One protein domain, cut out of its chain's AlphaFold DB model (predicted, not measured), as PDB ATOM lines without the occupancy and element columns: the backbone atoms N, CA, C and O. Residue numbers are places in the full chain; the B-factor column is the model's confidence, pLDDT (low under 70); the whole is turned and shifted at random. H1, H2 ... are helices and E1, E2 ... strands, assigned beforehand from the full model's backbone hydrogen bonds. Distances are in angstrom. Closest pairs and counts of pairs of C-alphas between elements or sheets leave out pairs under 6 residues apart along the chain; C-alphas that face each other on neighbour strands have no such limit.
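Overview. This is residues 9 to 223 of the 223 residues of an uncharacterized protein of Asticcacaulis sp. AC402 (UniProt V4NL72). Two strongly twisted sheets make two lobes with helix H3 between them near the middle of the whole; the first sheet, E1 to E4, curls round H1, and the second, E5 with E7 to E10, has H3 over it. After the small pair E6 and E11 beside the second sheet, the chain folds back, and its last hairpin, E12 and E13, comes beside E3 of the first. The 215 printed residues hold three named helices and 13 named strands in the order H1, E1 to E4, H2, H3, E5 to E13; the class is mixed, helices and strands. The first sheet runs E1 E2 E3 E4 and the second is branched, both antiparallel. The whole is compact, with a radius of gyration of the C-alphas of 18.7 A and spans of 54 by 48 by 29 A.

Arrangement. H1, residues 16 to 28, is on one face of the sheet of E1, residues 37 to 44, E2, residues 53 to 60, E3, residues 66 to 74, and E4, residues 77 to 81, as two layers, a helix on one face of a sheet. The closest C-alphas of H1 and E1 are those of Ala 26 and Leu 38, 7.4 A apart. These strands form a meander, each the antiparallel neighbour and hairpin partner of the one before; N 42 and O 56 at 3.0 A, N 55 and O 71 at 2.9 A, and N 79 and O 72 at 2.9 A are within hydrogen-bond range. H2, residues 85 to 92, only grazes this sheet with its residues 87 to 91; its closest C-alpha pair with E4 is Pro 87 and Ile 79, 6.9 A. H3, residues 102 to 115, is on the branched sheet of E5, residues 124 to 126, E7, residues 154 to 160, E8, residues 168 to 179, E9, residues 182 to 191, and E10, residues 196 to 203, at a height over the sheet of 7.7 A. E5 and E7 lie on one side of E8 and E9 on the other; E7 to E10 are a second meander of hairpins. Within range are N 124 and O 178, 2.8 A, N 156 and O 172, 3.0 A, N 173 and O 188, 2.9 A, and N 187 and O 200, 2.9 A. E6, residues 135 to 137, pairs with E11, residues 207 to 209, through N 136 and O 208, 3.2 A. In the hairpin of E12, residues 213 to 216, and E13, residues 219 to 222, N 214 and O 221 are 3.0 A apart; the closest C-alphas of E13 and E3 are Val 221 and Gly 67, 4.7 A. In H1, H2 and H3 every O i to N i+4 pair is within range.

Along the chain. H1 begins at C-alpha 16, (-25.535, 37.250, 23.791), and E13 ends at C-alpha 222, (-25.692, 28.817, -4.487). From first to last C-alpha H3 measures 19.8 A, E3 26.0 A and E8 29.9 A; E8 bends by 73 degrees at residue 176.

Size, cuts and confidence. The C-alphas farthest apart are those of Asp 63 and Gly 164, 60.6 A. The printed part has no cut, and its one long link is E6 to E7, 16 residues. The pLDDT is under 70 in residues 30 to 33, 133 to 145 and 161 to 167.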
ATOM      1  N   LEU A   9     -18.400  29.752  16.327       97.44
ATOM      2  CA  LEU A   9     -19.853  29.780  16.448       97.44
ATOM      3  C   LEU A   9     -20.255  30.885  17.422       97.44
ATOM      4  O   LEU A   9     -19.695  30.986  18.509       97.44
ATOM      5  N   VAL A  10     -21.237  31.697  17.039       96.69
ATOM      6  CA  VAL A  10     -21.830  32.697  17.931       96.69
ATOM      7  C   VAL A  10     -23.034  32.049  18.599       96.69
ATOM      8  O   VAL A  10     -24.032  31.745  17.941       96.69
ATOM      9  N   SER A  11     -22.926  31.803  19.903       95.56
ATOM     10  CA  SER A  11     -23.994  31.208  20.703       95.56
ATOM     11  C   SER A  11     -24.647  32.260  21.607       95.56
ATOM     12  O   SER A  11     -23.969  33.179  22.069       95.56
ATOM     13  N   PRO A  12     -25.950  32.130  21.917       94.62
ATOM     14  CA  PRO A  12     -26.644  33.080  22.789       94.62
ATOM     15  C   PRO A  12     -26.114  33.085  24.231       94.62
ATOM     16  O   PRO A  12     -26.418  34.005  24.980       94.62
ATOM     17  N   ASN A  13     -25.347  32.066  24.632       95.81
ATOM     18  CA  ASN A  13     -24.800  31.953  25.984       95.81
ATOM     19  C   ASN A  13     -23.387  32.542  26.099       95.81
ATOM     20  O   ASN A  13     -23.025  33.027  27.167       95.81
ATOM     21  N   GLU A  14     -22.586  32.472  25.033       94.50
ATOM     22  CA  GLU A  14     -21.190  32.938  25.039       94.50
ATOM     23  C   GLU A  14     -21.063  34.379  24.537       94.50
ATOM     24  O   GLU A  14     -20.225  35.124  25.038       94.50
ATOM     25  N   ASP A  15     -21.903  34.779  23.578       93.94
ATOM     26  CA  ASP A  15     -21.924  36.129  23.008       93.94
ATOM     27  C   ASP A  15     -23.380  36.591  22.771       93.94
ATOM     28  O   ASP A  15     -23.869  36.633  21.634       93.94
ATOM     29  N   PRO A  16     -24.121  36.889  23.859       93.56
ATOM     30  CA  PRO A  16     -25.535  37.250  23.791       93.56
ATOM     31  C   PRO A  16     -25.776  38.548  23.018       93.56
ATOM     32  O   PRO A  16     -26.807  38.670  22.355       93.56
ATOM     33  N   ASP A  17     -24.844  39.499  23.069       92.44
ATOM     34  CA  ASP A  17     -25.003  40.809  22.441       92.44
ATOM     35  C   ASP A  17     -24.916  40.697  20.916       92.44
ATOM     36  O   ASP A  17     -25.825  41.156  20.212       92.44
ATOM     37  N   THR A  18     -23.882  40.020  20.395       90.69
ATOM     38  CA  THR A  18     -23.771  39.755  18.954       90.69
ATOM     39  C   THR A  18     -24.941  38.903  18.483       90.69
ATOM     40  O   THR A  18     -25.558  39.224  17.464       90.69
ATOM     41  N   TYR A  19     -25.303  37.857  19.235       93.88
ATOM     42  CA  TYR A  19     -26.429  36.994  18.887       93.88
ATOM     43  C   TYR A  19     -27.745  37.781  18.791       93.88
ATOM     44  O   TYR A  19     -28.443  37.693  17.780       93.88
ATOM     45  N   CYS A  20     -28.074  38.595  19.801       93.06
ATOM     46  CA  CYS A  20     -29.288  39.413  19.808       93.06
ATOM     47  C   CYS A  20     -29.298  40.434  18.667       93.06
ATOM     48  O   CYS A  20     -30.318  40.596  17.996       93.06
ATOM     49  N   ALA A  21     -28.175  41.114  18.420       91.69
ATOM     50  CA  ALA A  21     -28.074  42.102  17.351       91.69
ATOM     51  C   ALA A  21     -28.279  41.464  15.966       91.69
ATOM     52  O   ALA A  21     -29.047  41.986  15.153       91.69
ATOM     53  N   VAL A  22     -27.656  40.306  15.722       90.88
ATOM     54  CA  VAL A  22     -27.813  39.541  14.478       90.88
ATOM     55  C   VAL A  22     -29.236  39.007  14.334       90.88
ATOM     56  O   VAL A  22     -29.817  39.132  13.258       90.88
ATOM     57  N   GLN A  23     -29.830  38.461  15.397       89.88
ATOM     58  CA  GLN A  23     -31.203  37.954  15.369       89.88
ATOM     59  C   GLN A  23     -32.208  39.071  15.062       89.88
ATOM     60  O   GLN A  23     -33.102  38.888  14.235       89.88
ATOM     61  N   ASN A  24     -32.049  40.240  15.690       89.31
ATOM     62  CA  ASN A  24     -32.885  41.409  15.425       89.31
ATOM     63  C   ASN A  24     -32.744  41.869  13.974       89.31
ATOM     64  O   ASN A  24     -33.754  42.090  13.306       89.31
ATOM     65  N   LEU A  25     -31.511  41.950  13.465       86.94
ATOM     66  CA  LEU A  25     -31.273  42.306  12.073       86.94
ATOM     67  C   LEU A  25     -31.904  41.275  11.128       86.94
ATOM     68  O   LEU A  25     -32.688  41.661  10.268       86.94
ATOM     69  N   ALA A  26     -31.661  39.977  11.321       84.94
ATOM     70  CA  ALA A  26     -32.244  38.914  10.502       84.94
ATOM     71  C   ALA A  26     -33.784  38.973  10.474       84.94
ATOM     72  O   ALA A  26     -34.382  38.810   9.413       84.94
ATOM     73  N   ASN A  27     -34.420  39.290  11.610       83.69
ATOM     74  CA  ASN A  27     -35.869  39.486  11.692       83.69
ATOM     75  C   ASN A  27     -36.341  40.721  10.899       83.69
ATOM     76  O   ASN A  27     -37.407  40.684  10.290       83.69
ATOM     77  N   THR A  28     -35.561  41.810  10.886       84.50
ATOM     78  CA  THR A  28     -35.875  43.009  10.079       84.50
ATOM     79  C   THR A  28     -35.602  42.820   8.588       84.50
ATOM     80  O   THR A  28     -36.285  43.420   7.763       84.50
ATOM     81  N   LEU A  29     -34.644  41.957   8.237       79.44
ATOM     82  CA  LEU A  29     -34.296  41.592   6.864       79.44
ATOM     83  C   LEU A  29     -35.249  40.542   6.275       79.44
ATOM     84  O   LEU A  29     -34.913  39.940   5.258       79.44
ATOM     85  N   ALA A  30     -36.425  40.309   6.866       68.19
ATOM     86  CA  ALA A  30     -37.523  39.582   6.226       68.19
ATOM     87  C   ALA A  30     -38.011  40.370   4.988       68.19
ATOM     88  O   ALA A  30     -39.063  41.014   4.983       68.19
ATOM     89  N   TYR A  31     -37.182  40.393   3.943       63.75
ATOM     90  CA  TYR A  31     -37.402  41.109   2.702       63.75
ATOM     91  C   TYR A  31     -38.635  40.534   2.006       63.75
ATOM     92  O   TYR A  31     -38.793  39.323   1.873       63.75
ATOM     93  N   ALA A  32     -39.506  41.425   1.530       56.78
ATOM     94  CA  ALA A  32     -40.648  41.079   0.681       56.78
ATOM     95  C   ALA A  32     -41.624  40.033   1.273       56.78
ATOM     96  O   ALA A  32     -42.311  39.344   0.521       56.78
ATOM     97  N   GLY A  33     -41.708  39.921   2.605       66.31
ATOM     98  CA  GLY A  33     -42.628  38.994   3.273       66.31
ATOM     99  C   GLY A  33     -42.156  37.537   3.307       66.31
ATOM    100  O   GLY A  33     -42.924  36.662   3.709       66.31
ATOM    101  N   GLU A  34     -40.909  37.254   2.921       75.75
ATOM    102  CA  GLU A  34     -40.301  35.943   3.139       75.75
ATOM    103  C   GLU A  34     -39.780  35.848   4.577       75.75
ATOM    104  O   GLU A  34     -38.876  36.573   4.990       75.75
ATOM    105  N   ALA A  35     -40.369  34.941   5.356       81.12
ATOM    106  CA  ALA A  35     -39.848  34.593   6.667       81.12
ATOM    107  C   ALA A  35     -38.599  33.718   6.503       81.12
ATOM    108  O   ALA A  35     -38.651  32.654   5.878       81.12
ATOM    109  N   TYR A  36     -37.494  34.149   7.103       86.94
ATOM    110  CA  TYR A  36     -36.264  33.371   7.188       86.94
ATOM    111  C   TYR A  36     -36.124  32.780   8.587       86.94
ATOM    112  O   TYR A  36     -36.339  33.461   9.590       86.94
ATOM    113  N   LYS A  37     -35.732  31.508   8.664       91.12
ATOM    114  CA  LYS A  37     -35.357  30.876   9.930       91.12
ATOM    115  C   LYS A  37     -33.842  30.879  10.057       91.12
ATOM    116  O   LYS A  37     -33.162  30.179   9.309       91.12
ATOM    117  N   LEU A  38     -33.328  31.636  11.023       93.00
ATOM    118  CA  LEU A  38     -31.914  31.600  11.378       93.00
ATOM    119  C   LEU A  38     -31.558  30.213  11.927       93.00
ATOM    120  O   LEU A  38     -32.223  29.706  12.834       93.00
ATOM    121  N   LYS A  39     -30.535  29.587  11.348       94.88
ATOM    122  CA  LYS A  39     -30.081  28.242  11.716       94.88
ATOM    123  C   LYS A  39     -28.768  28.279  12.481       94.88
ATOM    124  O   LYS A  39     -28.635  27.581  13.482       94.88
ATOM    125  N   GLN A  40     -27.812  29.071  12.009       95.75
ATOM    126  CA  GLN A  40     -26.486  29.151  12.606       95.75
ATOM    127  C   GLN A  40     -25.883  30.531  12.369       95.75
ATOM    128  O   GLN A  40     -26.076  31.122  11.309       95.75
ATOM    129  N   ILE A  41     -25.122  31.012  13.346       96.69
ATOM    130  CA  ILE A  41     -24.319  32.224  13.233       96.69
ATOM    131  C   ILE A  41     -22.871  31.819  13.472       96.69
ATOM    132  O   ILE A  41     -22.561  31.135  14.452       96.69
ATOM    133  N   ARG A  42     -21.981  32.231  12.577       97.44
ATOM    134  CA  ARG A  42     -20.540  32.131  12.793       97.44
ATOM    135  C   ARG A  42     -19.884  33.467  12.505       97.44
ATOM    136  O   ARG A  42     -20.373  34.225  11.671       97.44
ATOM    137  N   ALA A  43     -18.776  33.729  13.172       97.69
ATOM    138  CA  ALA A  43     -18.050  34.975  13.034       97.69
ATOM    139  C   ALA A  43     -16.546  34.740  12.867       97.69
ATOM    140  O   ALA A  43     -16.022  33.691  13.245       97.69
ATOM    141  N   ILE A  44     -15.872  35.713  12.260       97.69
ATOM    142  CA  ILE A  44     -14.418  35.775  12.133       97.69
ATOM    143  C   ILE A  44     -13.951  37.228  12.253       97.69
ATOM    144  O   ILE A  44     -14.609  38.141  11.759       97.69
ATOM    145  N   ALA A  45     -12.802  37.454  12.886       97.44
ATOM    146  CA  ALA A  45     -12.131  38.751  12.907       97.44
ATOM    147  C   ALA A  45     -11.114  38.802  11.749       97.44
ATOM    148  O   ALA A  45     -10.032  38.223  11.885       97.44
ATOM    149  N   PRO A  46     -11.437  39.414  10.591       97.12
ATOM    150  CA  PRO A  46     -10.506  39.478   9.467       97.12
ATOM    151  C   PRO A  46      -9.267  40.316   9.809       97.12
ATOM    152  O   PRO A  46      -9.368  41.355  10.465       97.12
ATOM    153  N   SER A  47      -8.097  39.928   9.292       97.12
ATOM    154  CA  SER A  47      -6.839  40.635   9.593       97.12
ATOM    155  C   SER A  47      -6.769  42.054   9.009       97.12
ATOM    156  O   SER A  47      -5.965  42.878   9.457       97.12
ATOM    157  N   PHE A  48      -7.611  42.346   8.012       97.06
ATOM    158  CA  PHE A  48      -7.642  43.606   7.270       97.06
ATOM    159  C   PHE A  48      -8.648  44.635   7.807       97.06
ATOM    160  O   PHE A  48      -8.686  45.740   7.286       97.06
ATOM    161  N   TYR A  49      -9.440  44.343   8.843       97.12
ATOM    162  CA  TYR A  49     -10.241  45.369   9.524       97.12
ATOM    163  C   TYR A  49      -9.912  45.415  11.008       97.12
ATOM    164  O   TYR A  49     -10.267  44.515  11.766       97.12
ATOM    165  N   ALA A  50      -9.291  46.509  11.449       94.75
ATOM    166  CA  ALA A  50      -9.039  46.731  12.867       94.75
ATOM    167  C   ALA A  50     -10.363  46.741  13.655       94.75
ATOM    168  O   ALA A  50     -11.211  47.611  13.443       94.75
ATOM    169  N   ALA A  51     -10.523  45.767  14.558       93.38
ATOM    170  CA  ALA A  51     -11.743  45.538  15.339       93.38
ATOM    171  C   ALA A  51     -13.019  45.321  14.492       93.38
ATOM    172  O   ALA A  51     -14.125  45.613  14.951       93.38
ATOM    173  N   GLY A  52     -12.871  44.842  13.252       96.69
ATOM    174  CA  GLY A  52     -13.988  44.375  12.436       96.69
ATOM    175  C   GLY A  52     -14.298  42.902  12.705       96.69
ATOM    176  O   GLY A  52     -13.399  42.124  13.022       96.69
ATOM    177  N   ILE A  53     -15.563  42.516  12.549       97.44
ATOM    178  CA  ILE A  53     -16.011  41.121  12.590       97.44
ATOM    179  C   ILE A  53     -16.874  40.862  11.355       97.44
ATOM    180  O   ILE A  53     -17.835  41.587  11.102       97.44
ATOM    181  N   LEU A  54     -16.538  39.832  10.584       97.88
ATOM    182  CA  LEU A  54     -17.415  39.286   9.551       97.88
ATOM    183  C   LEU A  54     -18.301  38.218  10.175       97.88
ATOM    184  O   LEU A  54     -17.815  37.388  10.941       97.88
ATOM    185  N   ILE A  55     -19.587  38.246   9.850       97.50
ATOM    186  CA  ILE A  55     -20.585  37.341  10.410       97.50
ATOM    187  C   ILE A  55     -21.346  36.693   9.254       97.50
ATOM    188  O   ILE A  55     -21.963  37.388   8.450       97.50
ATOM    189  N   ASP A  56     -21.332  35.363   9.213       96.94
ATOM    190  CA  ASP A  56     -22.166  34.563   8.321       96.94
ATOM    191  C   ASP A  56     -23.377  34.066   9.121       96.94
ATOM    192  O   ASP A  56     -23.229  33.364  10.130       96.94
ATOM    193  N   CYS A  57     -24.575  34.377   8.636       96.06
ATOM    194  CA  CYS A  57     -25.828  33.905   9.214       96.06
ATOM    195  C   CYS A  57     -26.480  32.915   8.246       96.06
ATOM    196  O   CYS A  57     -27.046  33.317   7.229       96.06
ATOM    197  N   GLU A  58     -26.398  31.619   8.543       95.75
ATOM    198  CA  GLU A  58     -27.081  30.595   7.753       95.75
ATOM    199  C   GLU A  58     -28.586  30.675   8.012       95.75
ATOM    200  O   GLU A  58     -29.044  30.571   9.156       95.75
ATOM    201  N   VAL A  59     -29.355  30.837   6.939       94.25
ATOM    202  CA  VAL A  59     -30.808  30.975   6.982       94.25
ATOM    203  C   VAL A  59     -31.484  29.926   6.109       94.25
ATOM    204  O   VAL A  59     -30.991  29.562   5.042       94.25
ATOM    205  N   VAL A  60     -32.646  29.461   6.562       93.44
ATOM    206  CA  VAL A  60     -33.554  28.615   5.780       93.44
ATOM    207  C   VAL A  60     -34.729  29.469   5.315       93.44
ATOM    208  O   VAL A  60     -35.382  30.135   6.123       93.44
ATOM    209  N   ARG A  61     -34.970  29.461   4.007       89.81
ATOM    210  CA  ARG A  61     -36.057  30.167   3.323       89.81
ATOM    211  C   ARG A  61     -37.363  29.373   3.424       89.81
ATOM    212  O   ARG A  61     -37.353  28.175   3.707       89.81
ATOM    213  N   SER A  62     -38.494  30.028   3.176       88.50
ATOM    214  CA  SER A  62     -39.822  29.396   3.234       88.50
ATOM    215  C   SER A  62     -40.020  28.272   2.206       88.50
ATOM    216  O   SER A  62     -40.802  27.358   2.454       88.50
ATOM    217  N   ASP A  63     -39.288  28.302   1.089       89.38
ATOM    218  CA  ASP A  63     -39.246  27.241   0.073       89.38
ATOM    219  C   ASP A  63     -38.314  26.065   0.441       89.38
ATOM    220  O   ASP A  63     -38.165  25.123  -0.334       89.38
ATOM    221  N   GLY A  64     -37.687  26.105   1.623       92.56
ATOM    222  CA  GLY A  64     -36.705  25.121   2.082       92.56
ATOM    223  C   GLY A  64     -35.281  25.362   1.572       92.56
ATOM    224  O   GLY A  64     -34.366  24.646   1.983       92.56
ATOM    225  N   GLY A  65     -35.066  26.368   0.718       92.75
ATOM    226  CA  GLY A  65     -33.741  26.766   0.257       92.75
ATOM    227  C   GLY A  65     -32.864  27.276   1.400       92.75
ATOM    228  O   GLY A  65     -33.346  27.889   2.352       92.75
ATOM    229  N   VAL A  66     -31.556  27.044   1.303       94.56
ATOM    230  CA  VAL A  66     -30.570  27.538   2.275       94.56
ATOM    231  C   VAL A  66     -29.794  28.695   1.657       94.56
ATOM    232  O   VAL A  66     -29.424  28.645   0.484       94.56
ATOM    233  N   GLY A  67     -29.546  29.732   2.449       94.31
ATOM    234  CA  GLY A  67     -28.719  30.869   2.064       94.31
ATOM    235  C   GLY A  67     -27.914  31.409   3.239       94.31
ATOM    236  O   GLY A  67     -28.030  30.928   4.368       94.31
ATOM    237  N   VAL A  68     -27.091  32.415   2.966       95.69
ATOM    238  CA  VAL A  68     -26.268  33.096   3.966       95.69
ATOM    239  C   VAL A  68     -26.530  34.595   3.898       95.69
ATOM    240  O   VAL A  68     -26.444  35.197   2.829       95.69
ATOM    241  N   ILE A  69     -26.841  35.200   5.040       95.38
ATOM    242  CA  ILE A  69     -26.790  36.653   5.208       95.38
ATOM    243  C   ILE A  69     -25.387  36.993   5.703       95.38
ATOM    244  O   ILE A  69     -24.971  36.522   6.763       95.38
ATOM    245  N   ASP A  70     -24.673  37.800   4.928       96.75
ATOM    246  CA  ASP A  70     -23.326  38.251   5.255       96.75
ATOM    247  C   ASP A  70     -23.375  39.634   5.908       96.75
ATOM    248  O   ASP A  70     -23.958  40.574   5.359       96.75
ATOM    249  N   LEU A  71     -22.743  39.777   7.072       96.88
ATOM    250  CA  LEU A  71     -22.680  41.038   7.803       96.88
ATOM    251  C   LEU A  71     -21.231  41.427   8.104       96.88
ATOM    252  O   LEU A  71     -20.390  40.578   8.394       96.88
ATOM    253  N   LEU A  72     -20.966  42.731   8.111       97.31
ATOM    254  CA  LEU A  72     -19.741  43.320   8.649       97.31
ATOM    255  C   LEU A  72     -20.090  44.158   9.883       97.31
ATOM    256  O   LEU A  72     -20.750  45.194   9.775       97.31
ATOM    257  N   ALA A  73     -19.635  43.716  11.054       96.81
ATOM    258  CA  ALA A  73     -19.684  44.486  12.286       96.81
ATOM    259  C   ALA A  73     -18.411  45.328  12.412       96.81
ATOM    260  O   ALA A  73     -17.317  44.788  12.569       96.81
ATOM    261  N   ILE A  74     -18.525  46.653  12.331       96.12
ATOM    262  CA  ILE A  74     -17.372  47.554  12.450       96.12
ATOM    263  C   ILE A  74     -17.800  48.931  12.957       96.12
ATOM    264  O   ILE A  74     -18.819  49.485  12.544       96.12
ATOM    265  N   GLY A  75     -17.024  49.500  13.885       93.75
ATOM    266  CA  GLY A  75     -17.289  50.837  14.426       93.75
ATOM    267  C   GLY A  75     -18.670  50.984  15.081       93.75
ATOM    268  O   GLY A  75     -19.294  52.034  14.936       93.75
ATOM    269  N   GLY A  76     -19.156  49.933  15.752       93.00
ATOM    270  CA  GLY A  76     -20.464  49.921  16.421       93.00
ATOM    271  C   GLY A  76     -21.664  49.824  15.473       93.00
ATOM    272  O   GLY A  76     -22.779  50.165  15.860       93.00
ATOM    273  N   ARG A  77     -21.450  49.409  14.220       93.06
ATOM    274  CA  ARG A  77     -22.502  49.226  13.215       93.06
ATOM    275  C   ARG A  77     -22.468  47.815  12.656       93.06
ATOM    276  O   ARG A  77     -21.386  47.274  12.460       93.06
ATOM    277  N   LEU A  78     -23.645  47.282  12.341       94.62
ATOM    278  CA  LEU A  78     -23.810  46.104  11.495       94.62
ATOM    279  C   LEU A  78     -24.161  46.564  10.081       94.62
ATOM    280  O   LEU A  78     -25.135  47.290   9.885       94.62
ATOM    281  N   ILE A  79     -23.353  46.162   9.109       94.88
ATOM    282  CA  ILE A  79     -23.552  46.455   7.691       94.88
ATOM    283  C   ILE A  79     -23.957  45.157   7.008       94.88
ATOM    284  O   ILE A  79     -23.219  44.177   7.074       94.88
ATOM    285  N   HIS A  80     -25.112  45.152   6.349       95.19
ATOM    286  CA  HIS A  80     -25.548  44.027   5.527       95.19
ATOM    287  C   HIS A  80     -24.857  44.085   4.163       95.19
ATOM    288  O   HIS A  80     -24.944  45.096   3.463       95.19
ATOM    289  N   LEU A  81     -24.148  43.016   3.805       96.06
ATOM    290  CA  LEU A  81     -23.491  42.874   2.513       96.06
ATOM    291  C   LEU A  81     -24.481  42.235   1.538       96.06
ATOM    292  O   LEU A  81     -24.858  41.076   1.686       96.06
ATOM    293  N   THR A  82     -24.932  43.020   0.563       95.25
ATOM    294  CA  THR A  82     -25.986  42.626  -0.383       95.25
ATOM    295  C   THR A  82     -25.464  42.253  -1.767       95.25
ATOM    296  O   THR A  82     -26.264  42.038  -2.676       95.25
ATOM    297  N   GLY A  83     -24.141  42.205  -1.948       95.75
ATOM    298  CA  GLY A  83     -23.500  42.136  -3.261       95.75
ATOM    299  C   GLY A  83     -23.268  43.509  -3.904       95.75
ATOM    300  O   GLY A  83     -22.623  43.595  -4.944       95.75
ATOM    301  N   GLU A  84     -23.767  44.592  -3.304       96.12
ATOM    302  CA  GLU A  84     -23.586  45.955  -3.811       96.12
ATOM    303  C   GLU A  84     -22.322  46.624  -3.253       96.12
ATOM    304  O   GLU A  84     -21.944  46.434  -2.097       96.12
ATOM    305  N   ALA A  85     -21.702  47.492  -4.058       93.62
ATOM    306  CA  ALA A  85     -20.500  48.224  -3.656       93.62
ATOM    307  C   ALA A  85     -20.771  49.326  -2.623       93.62
ATOM    308  O   ALA A  85     -19.938  49.566  -1.746       93.62
ATOM    309  N   ALA A  86     -21.931  49.989  -2.693       94.69
ATOM    310  CA  ALA A  86     -22.206  51.197  -1.916       94.69
ATOM    311  C   ALA A  86     -22.049  51.023  -0.386       94.69
ATOM    312  O   ALA A  86     -21.375  51.862   0.224       94.69
ATOM    313  N   PRO A  87     -22.572  49.954   0.259       93.38
ATOM    314  CA  PRO A  87     -22.363  49.733   1.692       93.38
ATOM    315  C   PRO A  87     -20.880  49.620   2.085       93.38
ATOM    316  O   PRO A  87     -20.458  50.189   3.099       93.38
ATOM    317  N   LEU A  88     -20.069  48.939   1.269       93.94
ATOM    318  CA  LEU A  88     -18.631  48.798   1.511       93.94
ATOM    319  C   LEU A  88     -17.882  50.105   1.264       93.94
ATOM    320  O   LEU A  88     -17.110  50.529   2.123       93.94
ATOM    321  N   SER A  89     -18.164  50.803   0.163       92.75
ATOM    322  CA  SER A  89     -17.543  52.097  -0.138       92.75
ATOM    323  C   SER A  89     -17.770  53.116   0.984       92.75
ATOM    324  O   SER A  89     -16.826  53.770   1.425       92.75
ATOM    325  N   LEU A  90     -18.995  53.213   1.516       93.69
ATOM    326  CA  LEU A  90     -19.308  54.102   2.644       93.69
ATOM    327  C   LEU A  90     -18.568  53.715   3.931       93.69
ATOM    328  O   LEU A  90     -18.212  54.584   4.732       93.69
ATOM    329  N   THR A  91     -18.338  52.419   4.132       93.75
ATOM    330  CA  THR A  91     -17.581  51.898   5.274       93.75
ATOM    331  C   THR A  91     -16.112  52.280   5.161       93.75
ATOM    332  O   THR A  91     -15.557  52.850   6.105       93.75
ATOM    333  N   HIS A  92     -15.512  52.073   3.989       93.94
ATOM    334  CA  HIS A  92     -14.111  52.384   3.718       93.94
ATOM    335  C   HIS A  92     -13.772  53.871   3.902       93.94
ATOM    336  O   HIS A  92     -12.695  54.187   4.400       93.94
ATOM    337  N   LEU A  93     -14.703  54.788   3.605       92.81
ATOM    338  CA  LEU A  93     -14.506  56.227   3.850       92.81
ATOM    339  C   LEU A  93     -14.224  56.560   5.323       92.81
ATOM    340  O   LEU A  93     -13.579  57.563   5.619       92.81
ATOM    341  N   ARG A  94     -14.738  55.753   6.256       93.94
ATOM    342  CA  ARG A  94     -14.598  55.983   7.704       93.94
ATOM    343  C   ARG A  94     -13.611  55.023   8.355       93.94
ATOM    344  O   ARG A  94     -13.016  55.357   9.376       93.94
ATOM    345  N   ARG A  95     -13.521  53.810   7.818       95.88
ATOM    346  CA  ARG A  95     -12.773  52.672   8.351       95.88
ATOM    347  C   ARG A  95     -12.164  51.906   7.170       95.88
ATOM    348  O   ARG A  95     -12.690  50.856   6.805       95.88
ATOM    349  N   PRO A  96     -11.115  52.446   6.528       95.88
ATOM    350  CA  PRO A  96     -10.444  51.744   5.442       95.88
ATOM    351  C   PRO A  96      -9.800  50.448   5.959       95.88
ATOM    352  O   PRO A  96      -9.479  50.356   7.151       95.88
ATOM    353  N   PRO A  97      -9.610  49.443   5.090       96.81
ATOM    354  CA  PRO A  97      -8.920  48.220   5.466       96.81
ATOM    355  C   PRO A  97      -7.433  48.481   5.757       96.81
ATOM    356  O   PRO A  97      -6.788  49.316   5.121       96.81
ATOM    357  N   CYS A  98      -6.861  47.722   6.688       96.69
ATOM    358  CA  CYS A  98      -5.422  47.664   6.909       96.69
ATOM    359  C   CYS A  98      -4.795  46.786   5.827       96.69
ATOM    360  O   CYS A  98      -5.072  45.592   5.778       96.69
ATOM    361  N   LEU A  99      -3.939  47.362   4.982       96.00
ATOM    362  CA  LEU A  99      -3.262  46.668   3.879       96.00
ATOM    363  C   LEU A  99      -1.738  46.746   4.045       96.00
ATOM    364  O   LEU A  99      -1.004  47.012   3.095       96.00
ATOM    365  N   ASP A 100      -1.239  46.579   5.268       94.81
ATOM    366  CA  ASP A 100       0.181  46.790   5.570       94.81
ATOM    367  C   ASP A 100       1.046  45.569   5.226       94.81
ATOM    368  O   ASP A 100       2.258  45.692   5.018       94.81
ATOM    369  N   SER A 101       0.419  44.397   5.107       95.44
ATOM    370  CA  SER A 101       1.067  43.118   4.811       95.44
ATOM    371  C   SER A 101       0.447  42.399   3.610       95.44
ATOM    372  O   SER A 101      -0.721  42.592   3.272       95.44
ATOM    373  N   LYS A 102       1.226  41.490   3.005       95.44
ATOM    374  CA  LYS A 102       0.776  40.639   1.890       95.44
ATOM    375  C   LYS A 102      -0.429  39.775   2.279       95.44
ATOM    376  O   LYS A 102      -1.328  39.583   1.468       95.44
ATOM    377  N   THR A 103      -0.458  39.280   3.518       94.94
ATOM    378  CA  THR A 103      -1.570  38.480   4.057       94.94
ATOM    379  C   THR A 103      -2.860  39.290   4.125       94.94
ATOM    380  O   THR A 103      -3.882  38.839   3.621       94.94
ATOM    381  N   GLN A 104      -2.800  40.512   4.660       96.62
ATOM    382  CA  GLN A 104      -3.965  41.395   4.725       96.62
ATOM    383  C   GLN A 104      -4.476  41.781   3.334       96.62
ATOM    384  O   GLN A 104      -5.676  41.718   3.092       96.62
ATOM    385  N   ALA A 105      -3.575  42.133   2.409       96.81
ATOM    386  CA  ALA A 105      -3.944  42.466   1.034       96.81
ATOM    387  C   ALA A 105      -4.620  41.289   0.314       96.81
ATOM    388  O   ALA A 105      -5.643  41.476  -0.344       96.81
ATOM    389  N   ARG A 106      -4.095  40.071   0.499       95.75
ATOM    390  CA  ARG A 106      -4.707  38.830   0.007       95.75
ATOM    391  C   ARG A 106      -6.119  38.638   0.547       95.75
ATOM    392  O   ARG A 106      -7.055  38.514  -0.234       95.75
ATOM    393  N   GLU A 107      -6.260  38.590   1.869       95.62
ATOM    394  CA  GLU A 107      -7.548  38.320   2.512       95.62
ATOM    395  C   GLU A 107      -8.585  39.386   2.149       95.62
ATOM    396  O   GLU A 107      -9.743  39.055   1.892       95.62
ATOM    397  N   TYR A 108      -8.156  40.648   2.071       97.44
ATOM    398  CA  TYR A 108      -9.009  41.752   1.669       97.44
ATOM    399  C   TYR A 108      -9.475  41.633   0.217       97.44
ATOM    400  O   TYR A 108     -10.660  41.820  -0.041       97.44
ATOM    401  N   LEU A 109      -8.585  41.292  -0.724       96.88
ATOM    402  CA  LEU A 109      -8.970  41.092  -2.123       96.88
ATOM    403  C   LEU A 109     -10.003  39.970  -2.256       96.88
ATOM    404  O   LEU A 109     -11.028  40.144  -2.913       96.88
ATOM    405  N   THR A 110      -9.762  38.834  -1.594       95.00
ATOM    406  CA  THR A 110     -10.700  37.705  -1.582       95.00
ATOM    407  C   THR A 110     -12.053  38.114  -1.001       95.00
ATOM    408  O   THR A 110     -13.086  37.821  -1.603       95.00
ATOM    409  N   PHE A 111     -12.054  38.831   0.127       96.69
ATOM    410  CA  PHE A 111     -13.267  39.377   0.729       96.69
ATOM    411  C   PHE A 111     -14.009  40.311  -0.228       96.69
ATOM    412  O   PHE A 111     -15.200  40.118  -0.459       96.69
ATOM    413  N   PHE A 112     -13.312  41.307  -0.778       96.81
ATOM    414  CA  PHE A 112     -13.897  42.343  -1.621       96.81
ATOM    415  C   PHE A 112     -14.565  41.731  -2.852       96.81
ATOM    416  O   PHE A 112     -15.731  42.010  -3.114       96.81
ATOM    417  N   CYS A 113     -13.868  40.834  -3.554       95.38
ATOM    418  CA  CYS A 113     -14.412  40.159  -4.729       95.38
ATOM    419  C   CYS A 113     -15.660  39.325  -4.394       95.38
ATOM    420  O   CYS A 113     -16.643  39.380  -5.131       95.38
ATOM    421  N   ARG A 114     -15.662  38.600  -3.264       94.19
ATOM    422  CA  ARG A 114     -16.800  37.743  -2.875       94.19
ATOM    423  C   ARG A 114     -17.980  38.506  -2.280       94.19
ATOM    424  O   ARG A 114     -19.097  37.999  -2.319       94.19
ATOM    425  N   ALA A 115     -17.736  39.671  -1.684       95.94
ATOM    426  CA  ALA A 115     -18.772  40.505  -1.078       95.94
ATOM    427  C   ALA A 115     -19.543  41.338  -2.114       95.94
ATOM    428  O   ALA A 115     -20.571  41.927  -1.776       95.94
ATOM    429  N   LEU A 116     -19.045  41.394  -3.351       95.25
ATOM    430  CA  LEU A 116     -19.659  42.089  -4.472       95.25
ATOM    431  C   LEU A 116     -20.167  41.102  -5.518       95.25
ATOM    432  O   LEU A 116     -19.646  39.996  -5.664       95.25
ATOM    433  N   GLN A 117     -21.171  41.527  -6.276       95.19
ATOM    434  CA  GLN A 117     -21.639  40.809  -7.451       95.19
ATOM    435  C   GLN A 117     -21.765  41.734  -8.658       95.19
ATOM    436  O   GLN A 117     -22.120  42.905  -8.522       95.19
ATOM    437  N   GLY A 118     -21.482  41.181  -9.833       93.81
ATOM    438  CA  GLY A 118     -21.886  41.745 -11.116       93.81
ATOM    439  C   GLY A 118     -23.141  41.054 -11.653       93.81
ATOM    440  O   GLY A 118     -23.813  40.300 -10.943       93.81
ATOM    441  N   ASP A 119     -23.422  41.267 -12.934       93.06
ATOM    442  CA  ASP A 119     -24.561  40.666 -13.640       93.06
ATOM    443  C   ASP A 119     -24.499  39.128 -13.676       93.06
ATOM    444  O   ASP A 119     -25.528  38.453 -13.652       93.06
ATOM    445  N   GLU A 120     -23.290  38.563 -13.679       91.38
ATOM    446  CA  GLU A 120     -23.039  37.123 -13.612       91.38
ATOM    447  C   GLU A 120     -22.630  36.669 -12.196       91.38
ATOM    448  O   GLU A 120     -21.869  35.716 -12.026       91.38
ATOM    449  N   GLY A 121     -23.153  37.293 -11.138       92.50
ATOM    450  CA  GLY A 121     -22.966  36.845  -9.749       92.50
ATOM    451  C   GLY A 121     -21.657  37.311  -9.107       92.50
ATOM    452  O   GLY A 121     -21.099  38.339  -9.487       92.50
ATOM    453  N   THR A 122     -21.197  36.611  -8.067       92.56
ATOM    454  CA  THR A 122     -20.033  37.058  -7.277       92.56
ATOM    455  C   THR A 122     -18.706  36.774  -7.971       92.56
ATOM    456  O   THR A 122     -18.576  35.767  -8.670       92.56
ATOM    457  N   PHE A 123     -17.692  37.597  -7.696       92.50
ATOM    458  CA  PHE A 123     -16.327  37.354  -8.156       92.50
ATOM    459  C   PHE A 123     -15.590  36.475  -7.152       92.50
ATOM    460  O   PHE A 123     -15.507  36.779  -5.960       92.50
ATOM    461  N   PHE A 124     -15.006  35.383  -7.625       91.19
ATOM    462  CA  PHE A 124     -14.324  34.440  -6.761       91.19
ATOM    463  C   PHE A 124     -12.849  34.318  -7.126       91.19
ATOM    464  O   PHE A 124     -12.483  33.672  -8.104       91.19
ATOM    465  N   VAL A 125     -12.002  34.951  -6.314       91.56
ATOM    466  CA  VAL A 125     -10.545  34.809  -6.389       91.56
ATOM    467  C   VAL A 125     -10.178  33.436  -5.847       91.56
ATOM    468  O   VAL A 125     -10.377  33.170  -4.662       91.56
ATOM    469  N   THR A 126      -9.661  32.576  -6.714       85.06
ATOM    470  CA  THR A 126      -9.244  31.221  -6.350       85.06
ATOM    471  C   THR A 126      -7.753  31.208  -6.030       85.06
ATOM    472  O   THR A 126      -6.953  31.844  -6.720       85.06
ATOM    473  N   THR A 127      -7.397  30.526  -4.944       81.75
ATOM    474  CA  THR A 127      -6.007  30.335  -4.508       81.75
ATOM    475  C   THR A 127      -5.554  28.882  -4.603       81.75
ATOM    476  O   THR A 127      -4.357  28.602  -4.534       81.75
ATOM    477  N   ASP A 128      -6.498  27.958  -4.786       80.19
ATOM    478  CA  ASP A 128      -6.242  26.543  -5.006       80.19
ATOM    479  C   ASP A 128      -7.296  25.880  -5.919       80.19
ATOM    480  O   ASP A 128      -8.315  26.462  -6.280       80.19
ATOM    481  N   HIS A 129      -7.064  24.627  -6.314       74.38
ATOM    482  CA  HIS A 129      -8.017  23.875  -7.140       74.38
ATOM    483  C   HIS A 129      -9.353  23.566  -6.440       74.38
ATOM    484  O   HIS A 129     -10.374  23.414  -7.113       74.38
ATOM    485  N   GLY A 130      -9.344  23.395  -5.115       73.00
ATOM    486  CA  GLY A 130     -10.516  23.027  -4.313       73.00
ATOM    487  C   GLY A 130     -11.469  24.194  -4.059       73.00
ATOM    488  O   GLY A 130     -12.652  23.980  -3.794       73.00
ATOM    489  N   ASP A 131     -10.966  25.414  -4.205       72.94
ATOM    490  CA  ASP A 131     -11.689  26.664  -4.078       72.94
ATOM    491  C   ASP A 131     -12.795  26.789  -5.139       72.94
ATOM    492  O   ASP A 131     -13.851  27.355  -4.856       72.94
ATOM    493  N   LEU A 132     -12.588  26.262  -6.355       71.19
ATOM    494  CA  LEU A 132     -13.520  26.432  -7.473       71.19
ATOM    495  C   LEU A 132     -14.783  25.563  -7.318       71.19
ATOM    496  O   LEU A 132     -14.708  24.334  -7.445       71.19
ATOM    497  N   PRO A 133     -15.979  26.164  -7.131       63.53
ATOM    498  CA  PRO A 133     -17.214  25.409  -6.969       63.53
ATOM    499  C   PRO A 133     -17.545  24.615  -8.239       63.53
ATOM    500  O   PRO A 133     -17.949  25.168  -9.261       63.53
ATOM    501  N   GLY A 134     -17.368  23.295  -8.157       60.47
ATOM    502  CA  GLY A 134     -17.716  22.343  -9.210       60.47
ATOM    503  C   GLY A 134     -17.118  22.692 -10.571       60.47
ATOM    504  O   GLY A 134     -17.813  22.839 -11.577       60.47
ATOM    505  N   LEU A 135     -15.795  22.811 -10.586       63.84
ATOM    506  CA  LEU A 135     -14.993  22.911 -11.795       63.84
ATOM    507  C   LEU A 135     -15.371  21.804 -12.800       63.84
ATOM    508  O   LEU A 135     -15.304  20.615 -12.479       63.84
ATOM    509  N   ILE A 136     -15.759  22.181 -14.023       58.28
ATOM    510  CA  ILE A 136     -16.064  21.227 -15.099       58.28
ATOM    511  C   ILE A 136     -15.197  21.535 -16.323       58.28
ATOM    512  O   ILE A 136     -15.160  22.663 -16.814       58.28
ATOM    513  N   LYS A 137     -14.563  20.497 -16.889       59.12
ATOM    514  CA  LYS A 137     -13.992  20.548 -18.247       59.12
ATOM    515  C   LYS A 137     -15.146  20.594 -19.259       59.12
ATOM    516  O   LYS A 137     -15.932  19.645 -19.327       59.12
ATOM    517  N   ARG A 138     -15.279  21.666 -20.056       59.25
ATOM    518  CA  ARG A 138     -16.290  21.697 -21.132       59.25
ATOM    519  C   ARG A 138     -15.955  20.633 -22.181       59.25
ATOM    520  O   ARG A 138     -14.808  20.475 -22.596       59.25
ATOM    521  N   ARG A 139     -16.974  19.887 -22.611       48.88
ATOM    522  CA  ARG A 139     -16.845  18.808 -23.601       48.88
ATOM    523  C   ARG A 139     -16.343  19.404 -24.927       48.88
ATOM    524  O   ARG A 139     -17.047  20.210 -25.522       48.88
ATOM    525  N   GLY A 140     -15.141  19.018 -25.361       56.50
ATOM    526  CA  GLY A 140     -14.515  19.493 -26.607       56.50
ATOM    527  C   GLY A 140     -13.316  20.435 -26.430       56.50
ATOM    528  O   GLY A 140     -12.619  20.688 -27.406       56.50
ATOM    529  N   GLY A 141     -13.031  20.906 -25.211       55.03
ATOM    530  CA  GLY A 141     -11.773  21.591 -24.894       55.03
ATOM    531  C   GLY A 141     -10.648  20.587 -24.636       55.03
ATOM    532  O   GLY A 141     -10.892  19.516 -24.074       55.03
ATOM    533  N   ALA A 142      -9.417  20.906 -25.047       53.88
ATOM    534  CA  ALA A 142      -8.254  20.063 -24.784       53.88
ATOM    535  C   ALA A 142      -8.168  19.737 -23.282       53.88
ATOM    536  O   ALA A 142      -8.135  20.629 -22.433       53.88
ATOM    537  N   ALA A 143      -8.138  18.446 -22.946       51.12
ATOM    538  CA  ALA A 143      -8.178  17.950 -21.570       51.12
ATOM    539  C   ALA A 143      -6.990  18.408 -20.692       51.12
ATOM    540  O   ALA A 143      -6.986  18.112 -19.500       51.12
ATOM    541  N   SER A 144      -6.019  19.135 -21.248       54.81
ATOM    542  CA  SER A 144      -4.756  19.554 -20.635       54.81
ATOM    543  C   SER A 144      -4.749  20.964 -20.024       54.81
ATOM    544  O   SER A 144      -3.730  21.363 -19.471       54.81
ATOM    545  N   GLY A 145      -5.835  21.741 -20.117       65.00
ATOM    546  CA  GLY A 145      -5.818  23.146 -19.677       65.00
ATOM    547  C   GLY A 145      -5.831  23.345 -18.157       65.00
ATOM    548  O   GLY A 145      -5.040  24.121 -17.635       65.00
ATOM    549  N   ILE A 146      -6.709  22.628 -17.444       71.50
ATOM    550  CA  ILE A 146      -6.958  22.851 -16.005       71.50
ATOM    551  C   ILE A 146      -5.748  22.501 -15.141       71.50
ATOM    552  O   ILE A 146      -5.419  23.243 -14.223       71.50
ATOM    553  N   ASP A 147      -5.091  21.383 -15.445       73.44
ATOM    554  CA  ASP A 147      -3.978  20.860 -14.646       73.44
ATOM    555  C   ASP A 147      -2.712  21.739 -14.767       73.44
ATOM    556  O   ASP A 147      -1.771  21.580 -14.001       73.44
ATOM    557  N   ASN A 148      -2.712  22.691 -15.712       78.19
ATOM    558  CA  ASN A 148      -1.653  23.679 -15.932       78.19
ATOM    559  C   ASN A 148      -2.076  25.110 -15.549       78.19
ATOM    560  O   ASN A 148      -1.367  26.067 -15.873       78.19
ATOM    561  N   LEU A 149      -3.245  25.291 -14.926       81.19
ATOM    562  CA  LEU A 149      -3.637  26.603 -14.426       81.19
ATOM    563  C   LEU A 149      -2.782  26.961 -13.214       81.19
ATOM    564  O   LEU A 149      -2.627  26.173 -12.286       81.19
ATOM    565  N   ASP A 150      -2.250  28.176 -13.229       83.31
ATOM    566  CA  ASP A 150      -1.613  28.758 -12.062       83.31
ATOM    567  C   ASP A 150      -2.698  29.388 -11.182       83.31
ATOM    568  O   ASP A 150      -3.305  30.395 -11.552       83.31
ATOM    569  N   PHE A 151      -2.973  28.750 -10.044       81.50
ATOM    570  CA  PHE A 151      -3.909  29.234  -9.022       81.50
ATOM    571  C   PHE A 151      -3.243  30.204  -8.046       81.50
ATOM    572  O   PHE A 151      -3.866  30.655  -7.087       81.50
ATOM    573  N   THR A 152      -1.966  30.525  -8.257       85.31
ATOM    574  CA  THR A 152      -1.249  31.436  -7.379       85.31
ATOM    575  C   THR A 152      -1.854  32.826  -7.484       85.31
ATOM    576  O   THR A 152      -1.814  33.477  -8.526       85.31
ATOM    577  N   LEU A 153      -2.364  33.318  -6.357       90.38
ATOM    578  CA  LEU A 153      -2.590  34.741  -6.171       90.38
ATOM    579  C   LEU A 153      -1.236  35.415  -5.933       90.38
ATOM    580  O   LEU A 153      -0.723  35.441  -4.801       90.38
ATOM    581  N   ASP A 154      -0.659  35.934  -7.013       92.31
ATOM    582  CA  ASP A 154       0.575  36.699  -6.948       92.31
ATOM    583  C   ASP A 154       0.270  38.130  -6.517       92.31
ATOM    584  O   ASP A 154      -0.658  38.763  -7.007       92.31
ATOM    585  N   LEU A 155       1.039  38.618  -5.554       94.31
ATOM    586  CA  LEU A 155       0.820  39.888  -4.874       94.31
ATOM    587  C   LEU A 155       2.179  40.543  -4.676       94.31
ATOM    588  O   LEU A 155       3.046  39.994  -3.974       94.31
ATOM    589  N   SER A 156       2.321  41.731  -5.245       94.31
ATOM    590  CA  SER A 156       3.487  42.594  -5.114       94.31
ATOM    591  C   SER A 156       3.067  43.947  -4.561       94.31
ATOM    592  O   SER A 156       1.939  44.406  -4.739       94.31
ATOM    593  N   ARG A 157       3.982  44.567  -3.822       92.19
ATOM    594  CA  ARG A 157       3.801  45.917  -3.302       92.19
ATOM    595  C   ARG A 157       4.596  46.859  -4.183       92.19
ATOM    596  O   ARG A 157       5.792  46.645  -4.366       92.19
ATOM    597  N   GLU A 158       3.935  47.890  -4.677       88.56
ATOM    598  CA  GLU A 158       4.561  48.924  -5.486       88.56
ATOM    599  C   GLU A 158       4.437  50.273  -4.781       88.56
ATOM    600  O   GLU A 158       3.460  50.565  -4.079       88.56
ATOM    601  N   GLU A 159       5.458  51.103  -4.954       80.56
ATOM    602  CA  GLU A 159       5.410  52.505  -4.568       80.56
ATOM    603  C   GLU A 159       5.172  53.320  -5.831       80.56
ATOM    604  O   GLU A 159       6.086  53.535  -6.628       80.56
ATOM    605  N   VAL A 160       3.937  53.777  -6.033       70.81
ATOM    606  CA  VAL A 160       3.658  54.711  -7.123       70.81
ATOM    607  C   VAL A 160       4.033  56.102  -6.645       70.81
ATOM    608  O   VAL A 160       3.309  56.742  -5.884       70.81
ATOM    609  N   GLY A 161       5.216  56.547  -7.060       59.75
ATOM    610  CA  GLY A 161       5.636  57.929  -6.919       59.75
ATOM    611  C   GLY A 161       5.056  58.762  -8.053       59.75
ATOM    612  O   GLY A 161       5.446  58.591  -9.205       59.75
ATOM    613  N   ASN A 162       4.183  59.717  -7.730       52.25
ATOM    614  CA  ASN A 162       4.123  60.917  -8.551       52.25
ATOM    615  C   ASN A 162       5.400  61.707  -8.268       52.25
ATOM    616  O   ASN A 162       5.788  61.892  -7.114       52.25
ATOM    617  N   THR A 163       6.059  62.165  -9.323       51.53
ATOM    618  CA  THR A 163       7.132  63.157  -9.267       51.53
ATOM    619  C   THR A 163       6.753  64.306  -8.320       51.53
ATOM    620  O   THR A 163       6.006  65.195  -8.719       51.53
ATOM    621  N   GLY A 164       7.236  64.303  -7.073       49.75
ATOM    622  CA  GLY A 164       7.259  65.510  -6.241       49.75
ATOM    623  C   GLY A 164       6.871  65.382  -4.769       49.75
ATOM    624  O   GLY A 164       7.572  65.976  -3.965       49.75
ATOM    625  N   CYS A 165       5.824  64.652  -4.382       47.78
ATOM    626  CA  CYS A 165       5.431  64.517  -2.969       47.78
ATOM    627  C   CYS A 165       4.389  63.399  -2.815       47.78
ATOM    628  O   CYS A 165       3.405  63.379  -3.545       47.78
ATOM    629  N   ASP A 166       4.622  62.506  -1.852       53.22
ATOM    630  CA  ASP A 166       3.749  61.416  -1.389       53.22
ATOM    631  C   ASP A 166       3.555  60.234  -2.356       53.22
ATOM    632  O   ASP A 166       2.544  60.103  -3.047       53.22
ATOM    633  N   SER A 167       4.510  59.293  -2.342       60.06
ATOM    634  CA  SER A 167       4.250  57.941  -2.838       60.06
ATOM    635  C   SER A 167       3.222  57.257  -1.930       60.06
ATOM    636  O   SER A 167       3.411  57.122  -0.719       60.06
ATOM    637  N   VAL A 168       2.103  56.820  -2.508       70.19
ATOM    638  CA  VAL A 168       1.100  56.041  -1.775       70.19
ATOM    639  C   VAL A 168       1.363  54.566  -2.062       70.19
ATOM    640  O   VAL A 168       1.321  54.168  -3.227       70.19
ATOM    641  N   PRO A 169       1.627  53.732  -1.037       70.12
ATOM    642  CA  PRO A 169       1.806  52.305  -1.253       70.12
ATOM    643  C   PRO A 169       0.529  51.716  -1.842       70.12
ATOM    644  O   PRO A 169      -0.555  51.931  -1.286       70.12
ATOM    645  N   LEU A 170       0.673  50.944  -2.914       89.69
ATOM    646  CA  LEU A 170      -0.404  50.133  -3.460       89.69
ATOM    647  C   LEU A 170       0.030  48.675  -3.558       89.69
ATOM    648  O   LEU A 170       1.222  48.359  -3.613       89.69
ATOM    649  N   TRP A 171      -0.952  47.784  -3.529       95.56
ATOM    650  CA  TRP A 171      -0.727  46.386  -3.865       95.56
ATOM    651  C   TRP A 171      -1.227  46.142  -5.272       95.56
ATOM    652  O   TRP A 171      -2.340  46.542  -5.608       95.56
ATOM    653  N   THR A 172      -0.430  45.448  -6.064       95.62
ATOM    654  CA  THR A 172      -0.880  44.845  -7.312       95.62
ATOM    655  C   THR A 172      -1.084  43.359  -7.074       95.62
ATOM    656  O   THR A 172      -0.322  42.728  -6.332       95.62
ATOM    657  N   ALA A 173      -2.109  42.785  -7.690       95.88
ATOM    658  CA  ALA A 173      -2.358  41.357  -7.623       95.88
ATOM    659  C   ALA A 173      -2.662  40.784  -9.002       95.88
ATOM    660  O   ALA A 173      -3.352  41.420  -9.788       95.88
ATOM    661  N   LYS A 174      -2.188  39.571  -9.273       94.94
ATOM    662  CA  LYS A 174      -2.613  38.761 -10.418       94.94
ATOM    663  C   LYS A 174      -3.277  37.511  -9.885       94.94
ATOM    664  O   LYS A 174      -2.718  36.836  -9.022       94.94
ATOM    665  N   ALA A 175      -4.474  37.231 -10.375       94.69
ATOM    666  CA  ALA A 175      -5.277  36.143  -9.857       94.69
ATOM    667  C   ALA A 175      -6.074  35.451 -10.951       94.69
ATOM    668  O   ALA A 175      -6.435  36.048 -11.967       94.69
ATOM    669  N   LEU A 176      -6.413  34.196 -10.682       93.19
ATOM    670  CA  LEU A 176      -7.484  33.514 -11.378       93.19
ATOM    671  C   LEU A 176      -8.809  33.844 -10.670       93.19
ATOM    672  O   LEU A 176      -8.922  33.749  -9.446       93.19
ATOM    673  N   VAL A 177      -9.804  34.266 -11.444       92.88
ATOM    674  CA  VAL A 177     -11.101  34.733 -10.949       92.88
ATOM    675  C   VAL A 177     -12.199  33.938 -11.627       92.88
ATOM    676  O   VAL A 177     -12.277  33.909 -12.853       92.88
ATOM    677  N   ALA A 178     -13.068  33.306 -10.845       91.31
ATOM    678  CA  ALA A 178     -14.327  32.793 -11.356       91.31
ATOM    679  C   ALA A 178     -15.398  33.882 -11.285       91.31
ATOM    680  O   ALA A 178     -15.586  34.511 -10.243       91.31
ATOM    681  N   TYR A 179     -16.097  34.089 -12.394       92.06
ATOM    682  CA  TYR A 179     -17.232  34.999 -12.501       92.06
ATOM    683  C   TYR A 179     -18.263  34.355 -13.428       92.06
ATOM    684  O   TYR A 179     -17.924  33.873 -14.513       92.06
ATOM    685  N   GLY A 180     -19.501  34.230 -12.950       89.19
ATOM    686  CA  GLY A 180     -20.510  33.404 -13.602       89.19
ATOM    687  C   GLY A 180     -20.047  31.959 -13.763       89.19
ATOM    688  O   GLY A 180     -19.718  31.272 -12.795       89.19
ATOM    689  N   ARG A 181     -20.013  31.503 -15.018       88.00
ATOM    690  CA  ARG A 181     -19.545  30.160 -15.417       88.00
ATOM    691  C   ARG A 181     -18.201  30.190 -16.141       88.00
ATOM    692  O   ARG A 181     -17.886  29.249 -16.876       88.00
ATOM    693  N   LYS A 182     -17.453  31.278 -15.993       89.75
ATOM    694  CA  LYS A 182     -16.207  31.551 -16.707       89.75
ATOM    695  C   LYS A 182     -15.063  31.739 -15.720       89.75
ATOM    696  O   LYS A 182     -15.281  32.052 -14.549       89.75
ATOM    697  N   LEU A 183     -13.846  31.527 -16.209       90.12
ATOM    698  CA  LEU A 183     -12.616  31.835 -15.489       90.12
ATOM    699  C   LEU A 183     -11.858  32.932 -16.224       90.12
ATOM    700  O   LEU A 183     -11.790  32.914 -17.449       90.12
ATOM    701  N   PHE A 184     -11.247  33.835 -15.472       92.56
ATOM    702  CA  PHE A 184     -10.489  34.968 -15.985       92.56
ATOM    703  C   PHE A 184      -9.134  35.030 -15.297       92.56
ATOM    704  O   PHE A 184      -9.042  34.803 -14.091       92.56
ATOM    705  N   ARG A 185      -8.083  35.374 -16.039       93.25
ATOM    706  CA  ARG A 185      -6.860  35.912 -15.438       93.25
ATOM    707  C   ARG A 185      -7.046  37.410 -15.306       93.25
ATOM    708  O   ARG A 185      -7.171  38.069 -16.328       93.25
ATOM    709  N   ALA A 186      -7.077  37.914 -14.082       94.88
ATOM    710  CA  ALA A 186      -7.297  39.327 -13.816       94.88
ATOM    711  C   ALA A 186      -6.122  39.935 -13.049       94.88
ATOM    712  O   ALA A 186      -5.518  39.282 -12.187       94.88
ATOM    713  N   SER A 187      -5.831  41.195 -13.356       95.12
ATOM    714  CA  SER A 187      -4.901  42.036 -12.608       95.12
ATOM    715  C   SER A 187      -5.682  43.060 -11.789       95.12
ATOM    716  O   SER A 187      -6.628  43.671 -12.283       95.12
ATOM    717  N   PHE A 188      -5.287  43.256 -10.536       95.69
ATOM    718  CA  PHE A 188      -5.937  44.165  -9.601       95.69
ATOM    719  C   PHE A 188      -4.953  45.175  -9.030       95.69
ATOM    720  O   PHE A 188      -3.802  44.838  -8.751       95.69
ATOM    721  N   ILE A 189      -5.453  46.375  -8.751       95.12
ATOM    722  CA  ILE A 189      -4.773  47.413  -7.979       95.12
ATOM    723  C   ILE A 189      -5.588  47.667  -6.711       95.12
ATOM    724  O   ILE A 189      -6.762  48.031  -6.771       95.12
ATOM    725  N   LEU A 190      -4.962  47.491  -5.550       95.56
ATOM    726  CA  LEU A 190      -5.554  47.754  -4.244       95.56
ATOM    727  C   LEU A 190      -4.926  49.007  -3.642       95.56
ATOM    728  O   LEU A 190      -3.716  49.072  -3.394       95.56
ATOM    729  N   ARG A 191      -5.772  49.989  -3.337       94.25
ATOM    730  CA  ARG A 191      -5.372  51.243  -2.693       94.25
ATOM    731  C   ARG A 191      -5.587  51.157  -1.183       94.25
ATOM    732  O   ARG A 191      -6.532  50.524  -0.721       94.25
ATOM    733  N   LYS A 192      -4.786  51.895  -0.402       92.56
ATOM    734  CA  LYS A 192      -4.961  52.030   1.063       92.56
ATOM    735  C   LYS A 192      -6.355  52.493   1.494       92.56
ATOM    736  O   LYS A 192      -6.751  52.251   2.626       92.56
ATOM    737  N   SER A 193      -7.095  53.158   0.609       92.69
ATOM    738  CA  SER A 193      -8.482  53.555   0.846       92.69
ATOM    739  C   SER A 193      -9.466  52.381   0.864       92.69
ATOM    740  O   SER A 193     -10.615  52.599   1.219       92.69
ATOM    741  N   GLY A 194      -9.068  51.167   0.469       94.19
ATOM    742  CA  GLY A 194      -9.993  50.056   0.222       94.19
ATOM    743  C   GLY A 194     -10.678  50.130  -1.145       94.19
ATOM    744  O   GLY A 194     -11.718  49.518  -1.368       94.19
ATOM    745  N   GLN A 195     -10.144  50.918  -2.074       94.31
ATOM    746  CA  GLN A 195     -10.556  50.823  -3.468       94.31
ATOM    747  C   GLN A 195      -9.811  49.665  -4.132       94.31
ATOM    748  O   GLN A 195      -8.595  49.537  -3.965       94.31
ATOM    749  N   VAL A 196     -10.547  48.856  -4.891       94.94
ATOM    750  CA  VAL A 196     -10.004  47.813  -5.760       94.94
ATOM    751  C   VAL A 196     -10.373  48.171  -7.193       94.94
ATOM    752  O   VAL A 196     -11.544  48.388  -7.498       94.94
ATOM    753  N   GLU A 197      -9.367  48.262  -8.050       93.50
ATOM    754  CA  GLU A 197      -9.508  48.470  -9.492       93.50
ATOM    755  C   GLU A 197      -9.068  47.190 -10.202       93.50
ATOM    756  O   GLU A 197      -8.078  46.577  -9.802       93.50
ATOM    757  N   MET A 198      -9.810  46.770 -11.227       93.69
ATOM    758  CA  MET A 198      -9.389  45.712 -12.144       93.69
ATOM    759  C   MET A 198      -8.715  46.392 -13.335       93.69
ATOM    760  O   MET A 198      -9.339  47.226 -13.987       93.69
ATOM    761  N   ASP A 199      -7.435  46.101 -13.543       86.88
ATOM    762  CA  ASP A 199      -6.585  46.766 -14.539       86.88
ATOM    763  C   ASP A 199      -6.627  46.052 -15.898       86.88
ATOM    764  O   ASP A 199      -6.636  46.690 -16.945       86.88
ATOM    765  N   ASP A 200      -6.703  44.720 -15.874       83.44
ATOM    766  CA  ASP A 200      -6.735  43.871 -17.066       83.44
ATOM    767  C   ASP A 200      -7.452  42.555 -16.747       83.44
ATOM    768  O   ASP A 200      -7.338  42.049 -15.621       83.44
ATOM    769  N   ASP A 201      -8.154  41.987 -17.727       84.88
ATOM    770  CA  ASP A 201      -8.789  40.679 -17.639       84.88
ATOM    771  C   ASP A 201      -8.737  39.894 -18.963       84.88
ATOM    772  O   ASP A 201      -8.952  40.402 -20.059       84.88
ATOM    773  N   GLY A 202      -8.443  38.596 -18.856       87.25
ATOM    774  CA  GLY A 202      -8.437  37.666 -19.984       87.25
ATOM    775  C   GLY A 202      -9.235  36.410 -19.668       87.25
ATOM    776  O   GLY A 202      -8.818  35.612 -18.821       87.25
ATOM    777  N   GLU A 203     -10.370  36.217 -20.348       88.00
ATOM    778  CA  GLU A 203     -11.176  34.994 -20.238       88.00
ATOM    779  C   GLU A 203     -10.353  33.767 -20.663       88.00
ATOM    780  O   GLU A 203      -9.671  33.757 -21.689       88.00
ATOM    781  N   LEU A 204     -10.439  32.697 -19.875       85.19
ATOM    782  CA  LEU A 204      -9.865  31.399 -20.199       85.19
ATOM    783  C   LEU A 204     -10.906  30.545 -20.920       85.19
ATOM    784  O   LEU A 204     -11.771  29.919 -20.304       85.19
ATOM    785  N   GLU A 205     -10.801  30.498 -22.245       83.94
ATOM    786  CA  GLU A 205     -11.724  29.732 -23.075       83.94
ATOM    787  C   GLU A 205     -11.745  28.236 -22.709       83.94
ATOM    788  O   GLU A 205     -10.726  27.596 -22.444       83.94
ATOM    789  N   GLY A 206     -12.943  27.647 -22.728       78.19
ATOM    790  CA  GLY A 206     -13.134  26.206 -22.536       78.19
ATOM    791  C   GLY A 206     -13.090  25.714 -21.083       78.19
ATOM    792  O   GLY A 206     -13.324  24.523 -20.853       78.19
ATOM    793  N   ILE A 207     -12.869  26.598 -20.105       75.50
ATOM    794  CA  ILE A 207     -12.854  26.263 -18.673       75.50
ATOM    795  C   ILE A 207     -13.928  27.076 -17.941       75.50
ATOM    796  O   ILE A 207     -14.122  28.256 -18.211       75.50
ATOM    797  N   GLY A 208     -14.658  26.436 -17.026       78.75
ATOM    798  CA  GLY A 208     -15.721  27.099 -16.281       78.75
ATOM    799  C   GLY A 208     -16.141  26.365 -15.013       78.75
ATOM    800  O   GLY A 208     -15.674  25.262 -14.716       78.75
ATOM    801  N   THR A 209     -17.059  26.985 -14.284       80.19
ATOM    802  CA  THR A 209     -17.691  26.448 -13.074       80.19
ATOM    803  C   THR A 209     -19.124  26.003 -13.383       80.19
ATOM    804  O   THR A 209     -19.763  26.491 -14.321       80.19
ATOM    805  N   ASN A 210     -19.640  25.036 -12.622       79.94
ATOM    806  CA  ASN A 210     -21.033  24.577 -12.736       79.94
ATOM    807  C   ASN A 210     -21.953  25.124 -11.639       79.94
ATOM    808  O   ASN A 210     -23.140  24.805 -11.632       79.94
ATOM    809  N   ARG A 211     -21.379  25.885 -10.712       80.88
ATOM    810  CA  ARG A 211     -22.013  26.440  -9.527       80.88
ATOM    811  C   ARG A 211     -21.616  27.892  -9.415       80.88
ATOM    812  O   ARG A 211     -20.460  28.239  -9.673       80.88
ATOM    813  N   GLN A 212     -22.565  28.706  -8.992       85.94
ATOM    814  CA  GLN A 212     -22.375  30.139  -8.895       85.94
ATOM    815  C   GLN A 212     -22.944  30.630  -7.569       85.94
ATOM    816  O   GLN A 212     -24.070  30.311  -7.201       85.94
ATOM    817  N   GLU A 213     -22.144  31.389  -6.828       90.38
ATOM    818  CA  GLU A 213     -22.657  32.148  -5.694       90.38
ATOM    819  C   GLU A 213     -23.241  33.466  -6.225       90.38
ATOM    820  O   GLU A 213     -22.654  34.136  -7.081       90.38
ATOM    821  N   MET A 214     -24.427  33.828  -5.742       93.94
ATOM    822  CA  MET A 214     -25.077  35.093  -6.080       93.94
ATOM    823  C   MET A 214     -25.838  35.642  -4.879       93.94
ATOM    824  O   MET A 214     -26.341  34.881  -4.052       93.94
ATOM    825  N   TYR A 215     -25.962  36.961  -4.799       94.25
ATOM    826  CA  TYR A 215     -26.856  37.617  -3.857       94.25
ATOM    827  C   TYR A 215     -28.236  37.794  -4.492       94.25
ATOM    828  O   TYR A 215     -28.433  38.592  -5.411       94.25
ATOM    829  N   VAL A 216     -29.223  37.082  -3.954       92.19
ATOM    830  CA  VAL A 216     -30.640  37.255  -4.287       92.19
ATOM    831  C   VAL A 216     -31.299  37.974  -3.123       92.19
ATOM    832  O   VAL A 216     -31.401  37.423  -2.030       92.19
ATOM    833  N   ARG A 217     -31.731  39.223  -3.345       91.12
ATOM    834  CA  ARG A 217     -32.352  40.073  -2.306       91.12
ATOM    835  C   ARG A 217     -31.486  40.182  -1.038       91.12
ATOM    836  O   ARG A 217     -31.980  40.096   0.081       91.12
ATOM    837  N   GLY A 218     -30.173  40.321  -1.224       91.38
ATOM    838  CA  GLY A 218     -29.200  40.422  -0.136       91.38
ATOM    839  C   GLY A 218     -28.880  39.108   0.587       91.38
ATOM    840  O   GLY A 218     -28.154  39.130   1.575       91.38
ATOM    841  N   ILE A 219     -29.374  37.963   0.111       93.25
ATOM    842  CA  ILE A 219     -28.999  36.643   0.629       93.25
ATOM    843  C   ILE A 219     -28.074  35.976  -0.376       93.25
ATOM    844  O   ILE A 219     -28.450  35.780  -1.532       93.25
ATOM    845  N   ARG A 220     -26.882  35.586   0.073       94.44
ATOM    846  CA  ARG A 220     -25.961  34.800  -0.737       94.44
ATOM    847  C   ARG A 220     -26.458  33.362  -0.828       94.44
ATOM    848  O   ARG A 220     -26.588  32.672   0.184       94.44
ATOM    849  N   VAL A 221     -26.733  32.918  -2.043       93.50
ATOM    850  CA  VAL A 221     -27.218  31.575  -2.367       93.50
ATOM    851  C   VAL A 221     -26.309  30.929  -3.402       93.50
ATOM    852  O   VAL A 221     -25.609  31.615  -4.146       93.50
ATOM    853  N   LEU A 222     -26.330  29.600  -3.439       90.38
ATOM    854  CA  LEU A 222     -25.692  28.817  -4.487       90.38
ATOM    855  C   LEU A 222     -26.746  28.481  -5.549       90.38
ATOM    856  O   LEU A 222     -27.765  27.874  -5.207       90.38
ATOM    857  N   VAL A 223     -26.498  28.866  -6.800       86.50
ATOM    858  CA  VAL A 223     -27.342  28.559  -7.968       86.50
ATOM    859  C   VAL A 223     -26.637  27.678  -8.990       86.50
ATOM    860  O   VAL A 223     -25.379  27.628  -8.998       86.50
TER     861      VAL A 223